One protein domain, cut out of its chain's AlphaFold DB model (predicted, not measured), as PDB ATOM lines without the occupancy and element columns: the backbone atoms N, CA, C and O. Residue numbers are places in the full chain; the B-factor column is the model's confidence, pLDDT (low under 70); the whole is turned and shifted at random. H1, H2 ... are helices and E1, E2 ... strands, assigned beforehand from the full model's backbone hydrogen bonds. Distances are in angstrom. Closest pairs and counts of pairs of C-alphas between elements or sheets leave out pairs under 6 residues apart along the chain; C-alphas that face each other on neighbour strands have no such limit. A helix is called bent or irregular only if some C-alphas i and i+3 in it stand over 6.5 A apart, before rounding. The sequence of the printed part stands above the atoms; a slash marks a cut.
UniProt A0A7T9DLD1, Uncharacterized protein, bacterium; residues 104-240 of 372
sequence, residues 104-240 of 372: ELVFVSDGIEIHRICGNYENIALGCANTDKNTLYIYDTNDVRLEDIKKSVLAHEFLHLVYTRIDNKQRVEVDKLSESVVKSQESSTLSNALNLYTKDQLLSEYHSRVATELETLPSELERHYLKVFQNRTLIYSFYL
ATOM      1  N   GLU A 104      24.434  -0.758  32.293       93.06
ATOM      2  CA  GLU A 104      23.583  -1.589  33.137       93.06
ATOM      3  C   GLU A 104      22.487  -0.706  33.749       93.06
ATOM      4  O   GLU A 104      22.760   0.427  34.136       93.06
ATOM      5  N   LEU A 105      21.252  -1.205  33.811       94.00
ATOM      6  CA  LEU A 105      20.114  -0.498  34.404       94.00
ATOM      7  C   LEU A 105      19.451  -1.427  35.411       94.00
ATOM      8  O   LEU A 105      19.032  -2.528  35.045       94.00
ATOM      9  N   VAL A 106      19.401  -0.988  36.662       94.19
ATOM     10  CA  VAL A 106      18.879  -1.752  37.790       94.19
ATOM     11  C   VAL A 106      17.725  -0.974  38.401       94.19
ATOM     12  O   VAL A 106      17.916   0.126  38.916       94.19
ATOM     13  N   PHE A 107      16.534  -1.561  38.346       92.25
ATOM     14  CA  PHE A 107      15.366  -1.043  39.045       92.25
ATOM     15  C   PHE A 107      15.314  -1.608  40.458       92.25
ATOM     16  O   PHE A 107      15.506  -2.808  40.664       92.25
ATOM     17  N   VAL A 108      15.082  -0.732  41.429       90.81
ATOM     18  CA  VAL A 108      15.023  -1.073  42.848       90.81
ATOM     19  C   VAL A 108      13.661  -0.639  43.370       90.81
ATOM     20  O   VAL A 108      13.353   0.545  43.372       90.81
ATOM     21  N   SER A 109      12.833  -1.585  43.803       88.00
ATOM     22  CA  SER A 109      11.486  -1.283  44.306       88.00
ATOM     23  C   SER A 109      11.441  -0.975  45.803       88.00
ATOM     24  O   SER A 109      10.426  -0.511  46.314       88.00
ATOM     25  N   ASP A 110      12.522  -1.273  46.525       85.44
ATOM     26  CA  ASP A 110      12.644  -1.016  47.957       85.44
ATOM     27  C   ASP A 110      13.368   0.317  48.186       85.44
ATOM     28  O   ASP A 110      14.512   0.514  47.767       85.44
ATOM     29  N   GLY A 111      12.684   1.241  48.864       81.00
ATOM     30  CA  GLY A 111      13.220   2.568  49.147       81.00
ATOM     31  C   GLY A 111      14.434   2.554  50.083       81.00
ATOM     32  O   GLY A 111      15.353   3.341  49.903       81.00
ATOM     33  N   ILE A 112      14.489   1.645  51.056       82.56
ATOM     34  CA  ILE A 112      15.644   1.509  51.957       82.56
ATOM     35  C   ILE A 112      16.850   0.996  51.167       82.56
ATOM     36  O   ILE A 112      17.969   1.486  51.334       82.56
ATOM     37  N   GLU A 113      16.619   0.035  50.274       86.38
ATOM     38  CA  GLU A 113      17.677  -0.550  49.457       86.38
ATOM     39  C   GLU A 113      18.275   0.461  48.470       86.38
ATOM     40  O   GLU A 113      19.501   0.535  48.363       86.38
ATOM     41  N   ILE A 114      17.461   1.287  47.797       86.88
ATOM     42  CA  ILE A 114      17.999   2.310  46.884       86.88
ATOM     43  C   ILE A 114      18.841   3.351  47.637       86.88
ATOM     44  O   ILE A 114      19.934   3.681  47.181       86.88
ATOM     45  N   HIS A 115      18.427   3.777  48.838       83.56
ATOM     46  CA  HIS A 115      19.233   4.676  49.675       83.56
ATOM     47  C   HIS A 115      20.561   4.034  50.079       83.56
ATOM     48  O   HIS A 115      21.616   4.669  50.034       83.56
ATOM     49  N   ARG A 116      20.534   2.747  50.439       85.19
ATOM     50  CA  ARG A 116      21.738   1.992  50.792       85.19
ATOM     51  C   ARG A 116      22.699   1.855  49.606       85.19
ATOM     52  O   ARG A 116      23.912   1.904  49.808       85.19
ATOM     53  N   ILE A 117      22.177   1.652  48.396       88.75
ATOM     54  CA  ILE A 117      22.970   1.534  47.162       88.75
ATOM     55  C   ILE A 117      23.581   2.883  46.773       88.75
ATOM     56  O   ILE A 117      24.765   2.934  46.436       88.75
ATOM     57  N   CYS A 118      22.783   3.949  46.812       85.38
ATOM     58  CA  CYS A 118      23.166   5.262  46.299       85.38
ATOM     59  C   CYS A 118      23.957   6.123  47.287       85.38
ATOM     60  O   CYS A 118      24.714   6.993  46.862       85.38
ATOM     61  N   GLY A 119      23.890   5.812  48.581       71.88
ATOM     62  CA  GLY A 119      24.694   6.467  49.605       71.88
ATOM     63  C   GLY A 119      24.071   7.754  50.154       71.88
ATOM     64  O   GLY A 119      23.229   8.386  49.531       71.88
ATOM     65  N   ASN A 120      24.541   8.114  51.354       55.78
ATOM     66  CA  ASN A 120      24.076   9.165  52.269       55.78
ATOM     67  C   ASN A 120      22.657   8.983  52.836       55.78
ATOM     68  O   ASN A 120      21.662   9.357  52.235       55.78
ATOM     69  N   TYR A 121      22.600   8.515  54.090       48.56
ATOM     70  CA  TYR A 121      21.386   8.393  54.913       48.56
ATOM     71  C   TYR A 121      20.639   9.721  55.159       48.56
ATOM     72  O   TYR A 121      19.543   9.702  55.716       48.56
ATOM     73  N   GLU A 122      21.228  10.864  54.796       45.97
ATOM     74  CA  GLU A 122      20.671  12.191  55.079       45.97
ATOM     75  C   GLU A 122      19.773  12.738  53.957       45.97
ATOM     76  O   GLU A 122      18.892  13.540  54.254       45.97
ATOM     77  N   ASN A 123      19.924  12.273  52.707       56.84
ATOM     78  CA  ASN A 123      19.150  12.761  51.560       56.84
ATOM     79  C   ASN A 123      18.363  11.638  50.887       56.84
ATOM     80  O   ASN A 123      18.836  10.505  50.790       56.84
ATOM     81  N   ILE A 124      17.172  11.974  50.387       65.25
ATOM     82  CA  ILE A 124      16.308  11.003  49.721       65.25
ATOM     83  C   ILE A 124      16.846  10.709  48.323       65.25
ATOM     84  O   ILE A 124      16.799  11.572  47.449       65.25
ATOM     85  N   ALA A 125      17.366   9.499  48.110       76.12
ATOM     86  CA  ALA A 125      17.913   9.086  46.821       76.12
ATOM     87  C   ALA A 125      16.878   8.279  46.026       76.12
ATOM     88  O   ALA A 125      16.566   7.139  46.371       76.12
ATOM     89  N   LEU A 126      16.371   8.855  44.933       88.19
ATOM     90  CA  LEU A 126      15.497   8.158  43.974       88.19
ATOM     91  C   LEU A 126      16.278   7.430  42.875       88.19
ATOM     92  O   LEU A 126      15.712   6.666  42.096       88.19
ATOM     93  N   GLY A 127      17.581   7.660  42.801       91.31
ATOM     94  CA  GLY A 127      18.468   7.015  41.854       91.31
ATOM     95  C   GLY A 127      19.906   7.462  42.057       91.31
ATOM     96  O   GLY A 127      20.186   8.366  42.843       91.31
ATOM     97  N   CYS A 128      20.815   6.772  41.377       92.62
ATOM     98  CA  CYS A 128      22.214   7.160  41.279       92.62
ATOM     99  C   CYS A 128      22.898   6.485  40.087       92.62
ATOM    100  O   CYS A 128      22.611   5.335  39.726       92.62
ATOM    101  N   ALA A 129      23.889   7.168  39.527       93.62
ATOM    102  CA  ALA A 129      24.810   6.605  38.553       93.62
ATOM    103  C   ALA A 129      26.116   6.125  39.204       93.62
ATOM    104  O   ALA A 129      26.858   6.886  39.822       93.62
ATOM    105  N   ASN A 130      26.475   4.862  38.967       92.44
ATOM    106  CA  ASN A 130      27.838   4.377  39.155       92.44
ATOM    107  C   ASN A 130      28.582   4.456  37.815       92.44
ATOM    108  O   ASN A 130      28.496   3.555  36.972       92.44
ATOM    109  N   THR A 131      29.302   5.554  37.614       89.81
ATOM    110  CA  THR A 131      30.011   5.863  36.367       89.81
ATOM    111  C   THR A 131      31.163   4.899  36.075       89.81
ATOM    112  O   THR A 131      31.357   4.533  34.915       89.81
ATOM    113  N   ASP A 132      31.856   4.403  37.105       87.25
ATOM    114  CA  ASP A 132      32.947   3.424  36.973       87.25
ATOM    115  C   ASP A 132      32.452   2.067  36.457       87.25
ATOM    116  O   ASP A 132      33.084   1.432  35.608       87.25
ATOM    117  N   LYS A 133      31.292   1.622  36.950       88.06
ATOM    118  CA  LYS A 133      30.644   0.369  36.536       88.06
ATOM    119  C   LYS A 133      29.712   0.544  35.336       88.06
ATOM    120  O   LYS A 133      29.196  -0.450  34.826       88.06
ATOM    121  N   ASN A 134      29.516   1.777  34.865       89.94
ATOM    122  CA  ASN A 134      28.551   2.125  33.823       89.94
ATOM    123  C   ASN A 134      27.141   1.598  34.162       89.94
ATOM    124  O   ASN A 134      26.489   0.974  33.324       89.94
ATOM    125  N   THR A 135      26.708   1.791  35.413       94.19
ATOM    126  CA  THR A 135      25.440   1.281  35.957       94.19
ATOM    127  C   THR A 135      24.558   2.425  36.439       94.19
ATOM    128  O   THR A 135      25.042   3.327  37.114       94.19
ATOM    129  N   LEU A 136      23.270   2.357  36.121       95.62
ATOM    130  CA  LEU A 136      22.221   3.232  36.635       95.62
ATOM    131  C   LEU A 136      21.367   2.441  37.625       95.62
ATOM    132  O   LEU A 136      20.912   1.344  37.291       95.62
ATOM    133  N   TYR A 137      21.139   2.998  38.809       95.12
ATOM    134  CA  TYR A 137      20.179   2.484  39.782       95.12
ATOM    135  C   TYR A 137      19.021   3.464  39.869       95.12
ATOM    136  O   TYR A 137      19.253   4.649  40.087       95.12
ATOM    137  N   ILE A 138      17.796   2.981  39.674       94.25
ATOM    138  CA  ILE A 138      16.589   3.809  39.650       94.25
ATOM    139  C   ILE A 138      15.555   3.187  40.578       94.25
ATOM    140  O   ILE A 138      15.273   1.990  40.489       94.25
ATOM    141  N   TYR A 139      14.989   4.001  41.460       91.31
ATOM    142  CA  TYR A 139      13.849   3.607  42.267       91.31
ATOM    143  C   TYR A 139      12.605   3.444  41.383       91.31
ATOM    144  O   TYR A 139      12.264   4.344  40.613       91.31
ATOM    145  N   ASP A 140      11.942   2.291  41.471       89.00
ATOM    146  CA  ASP A 140      10.797   1.944  40.624       89.00
ATOM    147  C   ASP A 140       9.616   1.477  41.465       89.00
ATOM    148  O   ASP A 140       9.659   0.435  42.124       89.00
ATOM    149  N   THR A 141       8.539   2.256  41.424       82.50
ATOM    150  CA  THR A 141       7.263   1.898  42.044       82.50
ATOM    151  C   THR A 141       6.213   1.742  40.962       82.50
ATOM    152  O   THR A 141       6.258   2.429  39.947       82.50
ATOM    153  N   ASN A 142       5.212   0.905  41.221       84.25
ATOM    154  CA  ASN A 142       4.075   0.748  40.316       84.25
ATOM    155  C   ASN A 142       3.056   1.908  40.414       84.25
ATOM    156  O   ASN A 142       1.964   1.797  39.854       84.25
ATOM    157  N   ASP A 143       3.350   2.987  41.153       88.50
ATOM    158  CA  ASP A 143       2.440   4.127  41.280       88.50
ATOM    159  C   ASP A 143       2.599   5.078  40.090       88.50
ATOM    160  O   ASP A 143       3.630   5.726  39.906       88.50
ATOM    161  N   VAL A 144       1.528   5.194  39.301       90.38
ATOM    162  CA  VAL A 144       1.481   6.022  38.089       90.38
ATOM    163  C   VAL A 144       1.835   7.492  38.346       90.38
ATOM    164  O   VAL A 144       2.318   8.175  37.446       90.38
ATOM    165  N   ARG A 145       1.637   7.990  39.575       89.31
ATOM    166  CA  ARG A 145       1.952   9.376  39.955       89.31
ATOM    167  C   ARG A 145       3.455   9.655  39.952       89.31
ATOM    168  O   ARG A 145       3.843  10.815  39.851       89.31
ATOM    169  N   LEU A 146       4.293   8.619  40.044       90.00
ATOM    170  CA  LEU A 146       5.751   8.742  40.027       90.00
ATOM    171  C   LEU A 146       6.377   8.483  38.651       90.00
ATOM    172  O   LEU A 146       7.593   8.591  38.525       90.00
ATOM    173  N   GLU A 147       5.599   8.171  37.611       92.38
ATOM    174  CA  GLU A 147       6.154   7.789  36.303       92.38
ATOM    175  C   GLU A 147       7.025   8.880  35.674       92.38
ATOM    176  O   GLU A 147       8.121   8.600  35.187       92.38
ATOM    177  N   ASP A 148       6.583  10.134  35.714       94.94
ATOM    178  CA  ASP A 148       7.374  11.240  35.173       94.94
ATOM    179  C   ASP A 148       8.552  11.596  36.090       94.94
ATOM    180  O   ASP A 148       9.655  11.827  35.598       94.94
ATOM    181  N   ILE A 149       8.390  11.489  37.413       92.50
ATOM    182  CA  ILE A 149       9.502  11.648  38.364       92.50
ATOM    183  C   ILE A 149      10.591  10.603  38.082       92.50
ATOM    184  O   ILE A 149      11.769  10.946  37.993       92.50
ATOM    185  N   LYS A 150      10.212   9.343  37.840       93.25
ATOM    186  CA  LYS A 150      11.131   8.262  37.458       93.25
ATOM    187  C   LYS A 150      11.879   8.581  36.165       93.25
ATOM    188  O   LYS A 150      13.088   8.367  36.098       93.25
ATOM    189  N   LYS A 151      11.199   9.118  35.145       96.19
ATOM    190  CA  LYS A 151      11.847   9.546  33.890       96.19
ATOM    191  C   LYS A 151      12.807  10.711  34.116       96.19
ATOM    192  O   LYS A 151      13.892  10.700  33.541       96.19
ATOM    193  N   SER A 152      12.441  11.673  34.963       95.94
ATOM    194  CA  SER A 152      13.308  12.792  35.345       95.94
ATOM    195  C   SER A 152      14.584  12.297  36.027       95.94
ATOM    196  O   SER A 152      15.681  12.668  35.616       95.94
ATOM    197  N   VAL A 153      14.450  11.411  37.018       94.62
ATOM    198  CA  VAL A 153      15.586  10.801  37.726       94.62
ATOM    199  C   VAL A 153      16.440   9.989  36.758       94.62
ATOM    200  O   VAL A 153      17.646  10.193  36.685       94.62
ATOM    201  N   LEU A 154      15.834   9.129  35.933       96.56
ATOM    202  CA  LEU A 154      16.571   8.364  34.929       96.56
ATOM    203  C   LEU A 154      17.345   9.274  33.971       96.56
ATOM    204  O   LEU A 154      18.500   8.980  33.675       96.56
ATOM    205  N   ALA A 155      16.740  10.363  33.492       98.31
ATOM    206  CA  ALA A 155      17.411  11.316  32.617       98.31
ATOM    207  C   ALA A 155      18.585  12.013  33.322       98.31
ATOM    208  O   ALA A 155      19.652  12.138  32.719       98.31
ATOM    209  N   HIS A 156      18.414  12.411  34.586       97.19
ATOM    210  CA  HIS A 156      19.475  12.985  35.411       97.19
ATOM    211  C   HIS A 156      20.638  11.996  35.584       97.19
ATOM    212  O   HIS A 156      21.771  12.299  35.215       97.19
ATOM    213  N   GLU A 157      20.367  10.778  36.058       96.31
ATOM    214  CA  GLU A 157      21.416   9.781  36.301       96.31
ATOM    215  C   GLU A 157      22.109   9.345  35.008       96.31
ATOM    216  O   GLU A 157      23.324   9.137  34.941       96.31
ATOM    217  N   PHE A 158      21.345   9.248  33.924       98.00
ATOM    218  CA  PHE A 158      21.885   8.984  32.601       98.00
ATOM    219  C   PHE A 158      22.860  10.077  32.140       98.00
ATOM    220  O   PHE A 158      23.880   9.760  31.515       98.00
ATOM    221  N   LEU A 159      22.605  11.347  32.467       98.00
ATOM    222  CA  LEU A 159      23.502  12.444  32.109       98.00
ATOM    223  C   LEU A 159      24.857  12.361  32.810       98.00
ATOM    224  O   LEU A 159      25.851  12.721  32.183       98.00
ATOM    225  N   HIS A 160      24.960  11.753  33.992       95.56
ATOM    226  CA  HIS A 160      26.263  11.442  34.597       95.56
ATOM    227  C   HIS A 160      27.082  10.469  33.736       95.56
ATOM    228  O   HIS A 160      28.288  10.652  33.535       95.56
ATOM    229  N   LEU A 161      26.441   9.468  33.120       94.88
ATOM    230  CA  LEU A 161      27.117   8.582  32.162       94.88
ATOM    231  C   LEU A 161      27.522   9.316  30.879       94.88
ATOM    232  O   LEU A 161      28.593   9.029  30.326       94.88
ATOM    233  N   VAL A 162      26.698  10.249  30.401       96.12
ATOM    234  CA  VAL A 162      27.021  11.117  29.257       96.12
ATOM    235  C   VAL A 162      28.215  12.009  29.583       96.12
ATOM    236  O   VAL A 162      29.153  12.076  28.790       96.12
ATOM    237  N   TYR A 163      28.211  12.646  30.752       95.25
ATOM    238  CA  TYR A 163      29.236  13.579  31.203       95.25
ATOM    239  C   TYR A 163      30.624  12.946  31.164       95.25
ATOM    240  O   TYR A 163      31.569  13.507  30.604       95.25
ATOM    241  N   THR A 164      30.733  11.697  31.631       91.75
ATOM    242  CA  THR A 164      32.004  10.963  31.601       91.75
ATOM    243  C   THR A 164      32.551  10.746  30.190       91.75
ATOM    244  O   THR A 164      33.745  10.488  30.066       91.75
ATOM    245  N   ARG A 165      31.719  10.824  29.142       90.81
ATOM    246  CA  ARG A 165      32.068  10.587  27.728       90.81
ATOM    247  C   ARG A 165      32.338  11.873  26.941       90.81
ATOM    248  O   ARG A 165      32.659  11.787  25.755       90.81
ATOM    249  N   ILE A 166      32.213  13.041  27.573       90.50
ATOM    250  CA  ILE A 166      32.581  14.329  26.976       90.50
ATOM    251  C   ILE A 166      34.110  14.421  26.933       90.50
ATOM    252  O   ILE A 166      34.761  14.181  27.952       90.50
ATOM    253  N   ASP A 167      34.682  14.778  25.779       88.44
ATOM    254  CA  ASP A 167      36.125  15.002  25.666       88.44
ATOM    255  C   ASP A 167      36.575  16.202  26.509       88.44
ATOM    256  O   ASP A 167      35.820  17.149  26.718       88.44
ATOM    257  N   ASN A 168      37.825  16.186  26.971       87.12
ATOM    258  CA  ASN A 168      38.329  17.182  27.922       87.12
ATOM    259  C   ASN A 168      38.158  18.633  27.450       87.12
ATOM    260  O   ASN A 168      37.871  19.505  28.264       87.12
ATOM    261  N   LYS A 169      38.311  18.907  26.147       89.44
ATOM    262  CA  LYS A 169      38.173  20.270  25.622       89.44
ATOM    263  C   LYS A 169      36.713  20.718  25.645       89.44
ATOM    264  O   LYS A 169      36.436  21.832  26.069       89.44
ATOM    265  N   GLN A 170      35.791  19.863  25.206       90.81
ATOM    266  CA  GLN A 170      34.358  20.152  25.286       90.81
ATOM    267  C   GLN A 170      33.875  20.248  26.734       90.81
ATOM    268  O   GLN A 170      33.034  21.091  27.026       90.81
ATOM    269  N   ARG A 171      34.418  19.425  27.639       92.88
ATOM    270  CA  ARG A 171      34.019  19.399  29.049       92.88
ATOM    271  C   ARG A 171      34.284  20.734  29.731       92.88
ATOM    272  O   ARG A 171      33.359  21.296  30.289       92.88
ATOM    273  N   VAL A 172      35.478  21.307  29.555       92.62
ATOM    274  CA  VAL A 172      35.819  22.632  30.108       92.62
ATOM    275  C   VAL A 172      34.811  23.714  29.696       92.62
ATOM    276  O   VAL A 172      34.429  24.550  30.514       92.62
ATOM    277  N   GLU A 173      34.357  23.701  28.440       94.06
ATOM    278  CA  GLU A 173      33.358  24.664  27.962       94.06
ATOM    279  C   GLU A 173      31.971  24.405  28.570       94.06
ATOM    280  O   GLU A 173      31.302  25.340  29.009       94.06
ATOM    281  N   VAL A 174      31.540  23.140  28.631       95.12
ATOM    282  CA  VAL A 174      30.248  22.741  29.215       95.12
ATOM    283  C   VAL A 174      30.194  23.046  30.710       95.12
ATOM    284  O   VAL A 174      29.179  23.562  31.176       95.12
ATOM    285  N   ASP A 175      31.277  22.797  31.441       94.44
ATOM    286  CA  ASP A 175      31.397  23.067  32.875       94.44
ATOM    287  C   ASP A 175      31.207  24.555  33.152       94.44
ATOM    288  O   ASP A 175      30.364  24.948  33.957       94.44
ATOM    289  N   LYS A 176      31.929  25.397  32.402       94.00
ATOM    290  CA  LYS A 176      31.839  26.853  32.517       94.00
ATOM    291  C   LYS A 176      30.431  27.368  32.209       94.00
ATOM    292  O   LYS A 176      29.933  28.247  32.911       94.00
ATOM    293  N   LEU A 177      29.796  26.854  31.153       94.94
ATOM    294  CA  LEU A 177      28.434  27.246  30.780       94.94
ATOM    295  C   LEU A 177      27.417  26.817  31.844       94.94
ATOM    296  O   LEU A 177      26.600  27.636  32.259       94.94
ATOM    297  N   SER A 178      27.491  25.569  32.309       94.06
ATOM    298  CA  SER A 178      26.562  25.011  33.302       94.06
ATOM    299  C   SER A 178      26.692  25.731  34.643       94.06
ATOM    300  O   SER A 178      25.691  26.160  35.211       94.06
ATOM    301  N   GLU A 179      27.923  25.967  35.106       90.88
ATOM    302  CA  GLU A 179      28.193  26.747  36.316       90.88
ATOM    303  C   GLU A 179      27.654  28.179  36.200       90.88
ATOM    304  O   GLU A 179      27.026  28.682  37.130       90.88
ATOM    305  N   SER A 180      27.863  28.845  35.057       91.31
ATOM    306  CA  SER A 180      27.343  30.197  34.838       91.31
ATOM    307  C   SER A 180      25.816  30.243  34.881       91.31
ATOM    308  O   SER A 180      25.257  31.210  35.397       91.31
ATOM    309  N   VAL A 181      25.141  29.222  34.344       92.06
ATOM    310  CA  VAL A 181      23.678  29.113  34.403       92.06
ATOM    311  C   VAL A 181      23.232  28.945  35.848       92.06
ATOM    312  O   VAL A 181      22.430  29.749  36.309       92.06
ATOM    313  N   VAL A 182      23.797  27.992  36.593       88.62
ATOM    314  CA  VAL A 182      23.457  27.774  38.009       88.62
ATOM    315  C   VAL A 182      23.668  29.043  38.836       88.62
ATOM    316  O   VAL A 182      22.776  29.446  39.577       88.62
ATOM    317  N   LYS A 183      24.805  29.727  38.665       85.44
ATOM    318  CA  LYS A 183      25.102  30.987  39.367       85.44
ATOM    319  C   LYS A 183      24.124  32.106  39.029       85.44
ATOM    320  O   LYS A 183      23.851  32.930  39.886       85.44
ATOM    321  N   SER A 184      23.578  32.140  37.813       86.31
ATOM    322  CA  SER A 184      22.550  33.124  37.444       86.31
ATOM    323  C   SER A 184      21.189  32.870  38.106       86.31
ATOM    324  O   SER A 184      20.351  33.765  38.125       86.31
ATOM    325  N   GLN A 185      20.974  31.673  38.662       79.62
ATOM    326  CA  GLN A 185      19.763  31.292  39.395       79.62
ATOM    327  C   GLN A 185      19.909  31.570  40.905       79.62
ATOM    328  O   GLN A 185      19.497  30.739  41.722       79.62
ATOM    329  N   GLU A 186      20.546  32.682  41.300       60.81
ATOM    330  CA  GLU A 186      20.786  33.014  42.715       60.81
ATOM    331  C   GLU A 186      19.506  32.865  43.559       60.81
ATOM    332  O   GLU A 186      18.408  33.206  43.123       60.81
ATOM    333  N   SER A 187      19.650  32.312  44.769       57.53
ATOM    334  CA  SER A 187      18.550  32.051  45.716       57.53
ATOM    335  C   SER A 187      17.493  31.020  45.284       57.53
ATOM    336  O   SER A 187      16.503  30.851  45.991       57.53
ATOM    337  N   SER A 188      17.701  30.286  44.187       64.44
ATOM    338  CA  SER A 188      16.851  29.142  43.825       64.44
ATOM    339  C   SER A 188      17.160  27.884  44.649       64.44
ATOM    340  O   SER A 188      18.284  27.672  45.118       64.44
ATOM    341  N   THR A 189      16.174  26.988  44.755       64.12
ATOM    342  CA  THR A 189      16.303  25.634  45.326       64.12
ATOM    343  C   THR A 189      17.452  24.847  44.681       64.12
ATOM    344  O   THR A 189      18.161  24.102  45.360       64.12
ATOM    345  N   LEU A 190      17.704  25.087  43.387       70.88
ATOM    346  CA  LEU A 190      18.821  24.524  42.628       70.88
ATOM    347  C   LEU A 190      20.171  24.877  43.271       70.88
ATOM    348  O   LEU A 190      20.951  23.971  43.556       70.88
ATOM    349  N   SER A 191      20.418  26.159  43.567       66.06
ATOM    350  CA  SER A 191      21.680  26.632  44.159       66.06
ATOM    351  C   SER A 191      21.920  26.069  45.569       66.06
ATOM    352  O   SER A 191      23.016  25.602  45.877       66.06
ATOM    353  N   ASN A 192      20.880  26.019  46.410       64.44
ATOM    354  CA  ASN A 192      20.996  25.529  47.789       64.44
ATOM    355  C   ASN A 192      21.318  24.029  47.866       64.44
ATOM    356  O   ASN A 192      22.145  23.619  48.683       64.44
ATOM    357  N   ALA A 193      20.714  23.219  46.993       64.75
ATOM    358  CA  ALA A 193      20.933  21.772  46.951       64.75
ATOM    359  C   ALA A 193      22.357  21.372  46.502       64.75
ATOM    360  O   ALA A 193      22.754  20.219  46.651       64.75
ATOM    361  N   LEU A 194      23.156  22.313  45.989       70.06
ATOM    362  CA  LEU A 194      24.505  22.051  45.481       70.06
ATOM    363  C   LEU A 194      25.611  22.232  46.538       70.06
ATOM    364  O   LEU A 194      26.744  21.812  46.310       70.06
ATOM    365  N   ASN A 195      25.287  22.774  47.718       66.19
ATOM    366  CA  ASN A 195      26.246  23.003  48.811       66.19
ATOM    367  C   ASN A 195      26.794  21.715  49.456       66.19
ATOM    368  O   ASN A 195      27.726  21.782  50.256       66.19
ATOM    369  N   LEU A 196      26.221  20.554  49.128       66.25
ATOM    370  CA  LEU A 196      26.571  19.258  49.718       66.25
ATOM    371  C   LEU A 196      27.617  18.474  48.906       66.25
ATOM    372  O   LEU A 196      28.097  17.441  49.371       66.25
ATOM    373  N   TYR A 197      27.983  18.946  47.711       72.56
ATOM    374  CA  TYR A 197      28.866  18.215  46.801       72.56
ATOM    375  C   TYR A 197      30.326  18.657  46.903       72.56
ATOM    376  O   TYR A 197      30.644  19.836  47.076       72.56
ATOM    377  N   THR A 198      31.246  17.703  46.724       76.06
ATOM    378  CA  THR A 198      32.657  18.038  46.487       76.06
ATOM    379  C   THR A 198      32.811  18.745  45.143       76.06
ATOM    380  O   THR A 198      32.002  18.555  44.239       76.06
ATOM    381  N   LYS A 199      33.879  19.534  44.972       72.00
ATOM    382  CA  LYS A 199      34.106  20.316  43.744       72.00
ATOM    383  C   LYS A 199      34.073  19.471  42.461       72.00
ATOM    384  O   LYS A 199      33.585  19.949  41.443       72.00
ATOM    385  N   ASP A 200      34.562  18.234  42.514       68.75
ATOM    386  CA  ASP A 200      34.610  17.353  41.342       68.75
ATOM    387  C   ASP A 200      33.242  16.727  41.026       68.75
ATOM    388  O   ASP A 200      32.899  16.573  39.856       68.75
ATOM    389  N   GLN A 201      32.433  16.427  42.048       78.38
ATOM    390  CA  GLN A 201      31.042  15.981  41.870       78.38
ATOM    391  C   GLN A 201      30.144  17.132  41.406       78.38
ATOM    392  O   GLN A 201      29.245  16.952  40.592       78.38
ATOM    393  N   LEU A 202      30.426  18.344  41.875       85.81
ATOM    394  CA  LEU A 202      29.629  19.534  41.614       85.81
ATOM    395  C   LEU A 202      29.487  19.846  40.117       85.81
ATOM    396  O   LEU A 202      28.418  20.259  39.680       85.81
ATOM    397  N   LEU A 203      30.538  19.631  39.320       90.06
ATOM    398  CA  LEU A 203      30.503  19.916  37.881       90.06
ATOM    399  C   LEU A 203      29.609  18.938  37.108       90.06
ATOM    400  O   LEU A 203      28.847  19.368  36.241       90.06
ATOM    401  N   SER A 204      29.653  17.641  37.440       91.31
ATOM    402  CA  SER A 204      28.733  16.669  36.841       91.31
ATOM    403  C   SER A 204      27.293  16.923  37.281       91.31
ATOM    404  O   SER A 204      26.386  16.832  36.461       91.31
ATOM    405  N   GLU A 205      27.075  17.335  38.533       91.38
ATOM    406  CA  GLU A 205      25.750  17.748  39.007       91.38
ATOM    407  C   GLU A 205      25.229  18.988  38.281       91.38
ATOM    408  O   GLU A 205      24.079  19.007  37.844       91.38
ATOM    409  N   TYR A 206      26.062  20.016  38.079       93.12
ATOM    410  CA  TYR A 206      25.679  21.177  37.273       93.12
ATOM    411  C   TYR A 206      25.235  20.743  35.881       93.12
ATOM    412  O   TYR A 206      24.183  21.178  35.421       93.12
ATOM    413  N   HIS A 207      25.993  19.857  35.233       95.25
ATOM    414  CA  HIS A 207      25.647  19.330  33.917       95.25
ATOM    415  C   HIS A 207      24.326  18.540  33.916       95.25
ATOM    416  O   HIS A 207      23.508  18.738  33.017       95.25
ATOM    417  N   SER A 208      24.065  17.682  34.896       95.75
ATOM    418  CA  SER A 208      22.833  16.881  34.923       95.75
ATOM    419  C   SER A 208      21.598  17.713  35.299       95.75
ATOM    420  O   SER A 208      20.555  17.611  34.643       95.75
ATOM    421  N   ARG A 209      21.710  18.597  36.300       93.19
ATOM    422  CA  ARG A 209      20.581  19.384  36.829       93.19
ATOM    423  C   ARG A 209      20.128  20.493  35.895       93.19
ATOM    424  O   ARG A 209      18.932  20.638  35.676       93.19
ATOM    425  N   VAL A 210      21.035  21.246  35.262       94.75
ATOM    426  CA  VAL A 210      20.601  22.311  34.329       94.75
ATOM    427  C   VAL A 210      19.805  21.746  33.150       94.75
ATOM    428  O   VAL A 210      18.889  22.395  32.658       94.75
ATOM    429  N   ALA A 211      20.107  20.522  32.712       96.31
ATOM    430  CA  ALA A 211      19.395  19.887  31.610       96.31
ATOM    431  C   ALA A 211      17.969  19.461  31.982       96.31
ATOM    432  O   ALA A 211      17.082  19.497  31.127       96.31
ATOM    433  N   THR A 212      17.788  19.025  33.230       96.50
ATOM    434  CA  THR A 212      16.585  18.343  33.723       96.50
ATOM    435  C   THR A 212      15.665  19.269  34.514       96.50
ATOM    436  O   THR A 212      14.457  19.088  34.473       96.50
ATOM    437  N   GLU A 213      16.193  20.310  35.162       94.62
ATOM    438  CA  GLU A 213      15.441  21.139  36.115       94.62
ATOM    439  C   GLU A 213      15.132  22.554  35.616       94.62
ATOM    440  O   GLU A 213      14.358  23.275  36.249       94.62
ATOM    441  N   LEU A 214      15.707  22.975  34.484       94.00
ATOM    442  CA  LEU A 214      15.490  24.308  33.919       94.00
ATOM    443  C   LEU A 214      14.711  24.249  32.604       94.00
ATOM    444  O   LEU A 214      15.026  23.476  31.699       94.00
ATOM    445  N   GLU A 215      13.710  25.117  32.472       94.88
ATOM    446  CA  GLU A 215      12.870  25.187  31.273       94.88
ATOM    447  C   GLU A 215      13.640  25.705  30.059       94.88
ATOM    448  O   GLU A 215      13.476  25.196  28.952       94.88
ATOM    449  N   THR A 216      14.503  26.697  30.267       94.69
ATOM    450  CA  THR A 216      15.224  27.397  29.202       94.69
ATOM    451  C   THR A 216      16.716  27.418  29.479       94.69
ATOM    452  O   THR A 216      17.125  27.701  30.604       94.69
ATOM    453  N   LEU A 217      17.525  27.205  28.440       95.75
ATOM    454  CA  LEU A 217      18.983  27.243  28.513       95.75
ATOM    455  C   LEU A 217      19.577  28.179  27.449       95.75
ATOM    456  O   LEU A 217      18.961  28.399  26.402       95.75
ATOM    457  N   PRO A 218      20.798  28.704  27.665       96.50
ATOM    458  CA  PRO A 218      21.557  29.361  26.607       96.50
ATOM    459  C   PRO A 218      21.755  28.446  25.393       96.50
ATOM    460  O   PRO A 218      21.935  27.234  25.531       96.50
ATOM    461  N   SER A 219      21.787  29.030  24.192       96.75
ATOM    462  CA  SER A 219      21.788  28.284  22.922       96.75
ATOM    463  C   SER A 219      22.957  27.300  22.764       96.75
ATOM    464  O   SER A 219      22.839  26.252  22.131       96.75
ATOM    465  N   GLU A 220      24.118  27.631  23.323       95.81
ATOM    466  CA  GLU A 220      25.322  26.806  23.366       95.81
ATOM    467  C   GLU A 220      25.083  25.522  24.160       95.81
ATOM    468  O   GLU A 220      25.457  24.438  23.710       95.81
ATOM    469  N   LEU A 221      24.430  25.652  25.312       96.50
ATOM    470  CA  LEU A 221      24.168  24.556  26.228       96.50
ATOM    471  C   LEU A 221      22.988  23.701  25.736       96.50
ATOM    472  O   LEU A 221      23.064  22.475  25.762       96.50
ATOM    473  N   GLU A 222      21.963  24.324  25.151       98.00
ATOM    474  CA  GLU A 222      20.879  23.607  24.467       98.00
ATOM    475  C   GLU A 222      21.428  22.739  23.317       98.00
ATOM    476  O   GLU A 222      21.146  21.544  23.240       98.00
ATOM    477  N   ARG A 223      22.317  23.286  22.470       97.31
ATOM    478  CA  ARG A 223      22.994  22.516  21.404       97.31
ATOM    479  C   ARG A 223      23.814  21.344  21.933       97.31
ATOM    480  O   ARG A 223      23.978  20.353  21.220       97.31
ATOM    481  N   HIS A 224      24.366  21.451  23.140       97.25
ATOM    482  CA  HIS A 224      25.072  20.342  23.775       97.25
ATOM    483  C   HIS A 224      24.111  19.202  24.121       97.25
ATOM    484  O   HIS A 224      24.358  18.066  23.712       97.25
ATOM    485  N   TYR A 225      22.991  19.498  24.783       98.25
ATOM    486  CA  TYR A 225      22.001  18.480  25.150       98.25
ATOM    487  C   TYR A 225      21.249  17.896  23.953       98.25
ATOM    488  O   TYR A 225      20.924  16.710  23.978       98.25
ATOM    489  N   LEU A 226      21.079  18.656  22.865       97.94
ATOM    490  CA  LEU A 226      20.493  18.155  21.614       97.94
ATOM    491  C   LEU A 226      21.342  17.079  20.910       97.94
ATOM    492  O   LEU A 226      20.878  16.408  19.989       97.94
ATOM    493  N   LYS A 227      22.592  16.856  21.343       97.44
ATOM    494  CA  LYS A 227      23.372  15.682  20.915       97.44
ATOM    495  C   LYS A 227      22.836  14.386  21.524       97.44
ATOM    496  O   LYS A 227      23.116  13.317  20.989       97.44
ATOM    497  N   VAL A 228      22.120  14.465  22.645       98.12
ATOM    498  CA  VAL A 228      21.700  13.331  23.482       98.12
ATOM    499  C   VAL A 228      20.185  13.155  23.465       98.12
ATOM    500  O   VAL A 228      19.721  12.031  23.300       98.12
ATOM    501  N   PHE A 229      19.437  14.250  23.580       98.50
ATOM    502  CA  PHE A 229      17.977  14.291  23.520       98.50
ATOM    503  C   PHE A 229      17.529  14.934  22.208       98.50
ATOM    504  O   PHE A 229      18.147  15.889  21.750       98.50
ATOM    505  N   GLN A 230      16.450  14.451  21.600       98.44
ATOM    506  CA  GLN A 230      15.830  15.118  20.449       98.44
ATOM    507  C   GLN A 230      15.059  16.369  20.895       98.44
ATOM    508  O   GLN A 230      15.050  17.368  20.180       98.44
ATOM    509  N   ASN A 231      14.476  16.327  22.097       97.69
ATOM    510  CA  ASN A 231      13.760  17.429  22.727       97.69
ATOM    511  C   ASN A 231      14.115  17.505  24.219       97.69
ATOM    512  O   ASN A 231      13.585  16.757  25.038       97.69
ATOM    513  N   ARG A 232      15.014  18.416  24.605       97.81
ATOM    514  CA  ARG A 232      15.396  18.566  26.018       97.81
ATOM    515  C   ARG A 232      14.274  19.197  26.859       97.81
ATOM    516  O   ARG A 232      14.144  18.871  28.032       97.81
ATOM    517  N   THR A 233      13.404  20.025  26.279       97.25
ATOM    518  CA  THR A 233      12.251  20.589  27.007       97.25
ATOM    519  C   THR A 233      11.266  19.505  27.464       97.25
ATOM    520  O   THR A 233      10.664  19.647  28.526       97.25
ATOM    521  N   LEU A 234      11.153  18.385  26.737       98.12
ATOM    522  CA  LEU A 234      10.420  17.208  27.222       98.12
ATOM    523  C   LEU A 234      11.022  16.677  28.533       98.12
ATOM    524  O   LEU A 234      10.284  16.384  29.468       98.12
ATOM    525  N   ILE A 235      12.350  16.617  28.632       98.25
ATOM    526  CA  ILE A 235      13.042  16.161  29.845       98.25
ATOM    527  C   ILE A 235      12.725  17.073  31.033       98.25
ATOM    528  O   ILE A 235      12.427  16.578  32.114       98.25
ATOM    529  N   TYR A 236      12.699  18.391  30.815       97.38
ATOM    530  CA  TYR A 236      12.250  19.340  31.836       97.38
ATOM    531  C   TYR A 236      10.798  19.100  32.275       97.38
ATOM    532  O   TYR A 236      10.484  19.193  33.460       97.38
ATOM    533  N   SER A 237       9.904  18.748  31.347       97.88
ATOM    534  CA  SER A 237       8.501  18.490  31.696       97.88
ATOM    535  C   SER A 237       8.337  17.325  32.682       97.88
ATOM    536  O   SER A 237       7.455  17.378  33.537       97.88
ATOM    537  N   PHE A 238       9.234  16.332  32.637       97.38
ATOM    538  CA  PHE A 238       9.244  15.215  33.582       97.38
ATOM    539  C   PHE A 238       9.627  15.629  35.012       97.38
ATOM    540  O   PHE A 238       9.243  14.955  35.965       97.38
ATOM    541  N   TYR A 239      10.344  16.743  35.181       95.00
ATOM    542  CA  TYR A 239      10.722  17.285  36.490       95.00
ATOM    543  C   TYR A 239       9.597  18.094  37.161       95.00
ATOM    544  O   TYR A 239       9.570  18.229  38.385       95.00
ATOM    545  N   LEU A 240       8.635  18.614  36.388       94.88
ATOM    546  CA  LEU A 240       7.569  19.484  36.902       94.88
ATOM    547  C   LEU A 240       6.779  18.908  38.091       94.88
ATOM    548  O   LEU A 240       6.491  19.680  39.006       94.88
TER     549      LEU A 240
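AT A GLANCE: This is residues 104 to 240 of the 372 residues of an uncharacterized protein of bacterium (UniProt A0A7T9DLD1). A small sheet of three strands is sandwiched between the short helix H1 on one face and the long helix H2 on the other, and beyond H2 is a crossed cluster of helices. There H5 and H7 pack on H2, H3 crosses H5, and H6 packs on H3, while the little H4 touches H3 only at the corner by their link. The printed part has 137 residues with seven named helices and three strands, in the order E1 H1 E2 E3 H2 H3 H4 H5 H6 H7; the sheet, E1 E3 E2, is mixed, and the class is mostly helix. It is compact, with a radius of gyration of the C-alphas of 14.6 A, and spans 39 by 32 by 29 A.

IN THESE COORDINATES: Find C-alpha 104 at (23.583, -1.589, 33.137), where E1, residues 104 to 108, begins. E3 is residues 135 to 139, 13.4 A long, and E2 is residues 127 to 130. H1 is residues 111 to 118. From C-alpha 144 at (1.481, 6.022, 38.089), H2 runs 29.6 A to residue 163; it is irregular, with C-alphas 145 and 148 7.5 A apart. Next look for H3, residues 168 to 184, 24.4 A; H4, residues 189 to 192; H5, residues 199 to 213, 20.2 A; H6, residues 219 to 225; and H7, residues 232 to 240, ending at C-alpha 240 at (7.569, 19.484, 36.902).

HOW THE PARTS SIT: Start at the inner strand E3. E1 is parallel to it, with N 106 and O 136 2.8 A apart, within hydrogen-bond range; E2 and E3 form an antiparallel hairpin, with N 128 and O 137 at 2.9 A. H1 and H2 are on opposite faces, three layers with helices on both faces of the sheet, at heights over the sheet of 7.8 A and 8.1 A. H2 touches H5 at a steep tilt of 45 degrees, closest at the C-alphas of His 156 and Ser 208, 5.2 A. With residues 148 to 155 alone it touches H7, closest at the C-alphas of Asp 148 and Phe 238, 4.7 A. H3 touches H5 at 68 degrees, only just short of about perpendicular, closest at the C-alphas of Ser 178 and Tyr 206, 5.6 A. H3 touches H6 with residues 174 to 178 alone, closest at the C-alphas of Leu 177 and Leu 221, 6.8 A. H1 and H5 are apart. Each O i to N i+4 pair is within hydrogen-bond range in H1 and H6, against 13 of 16 in H2, 12 of 13 in H3, 8 of 11 in H5 and 3 of 5 in H7; H4 is too short for such a pair.

THE WHOLE: The C-alphas farthest apart, of Asp 143 and Lys 169, are 42.2 A apart. The printed part has no cut and no long link. Look for pLDDT under 70 at residues 120 to 124, 186 to 189, 191 to 193, 195 to 196 and 200; the mean of the printed part is 88.1.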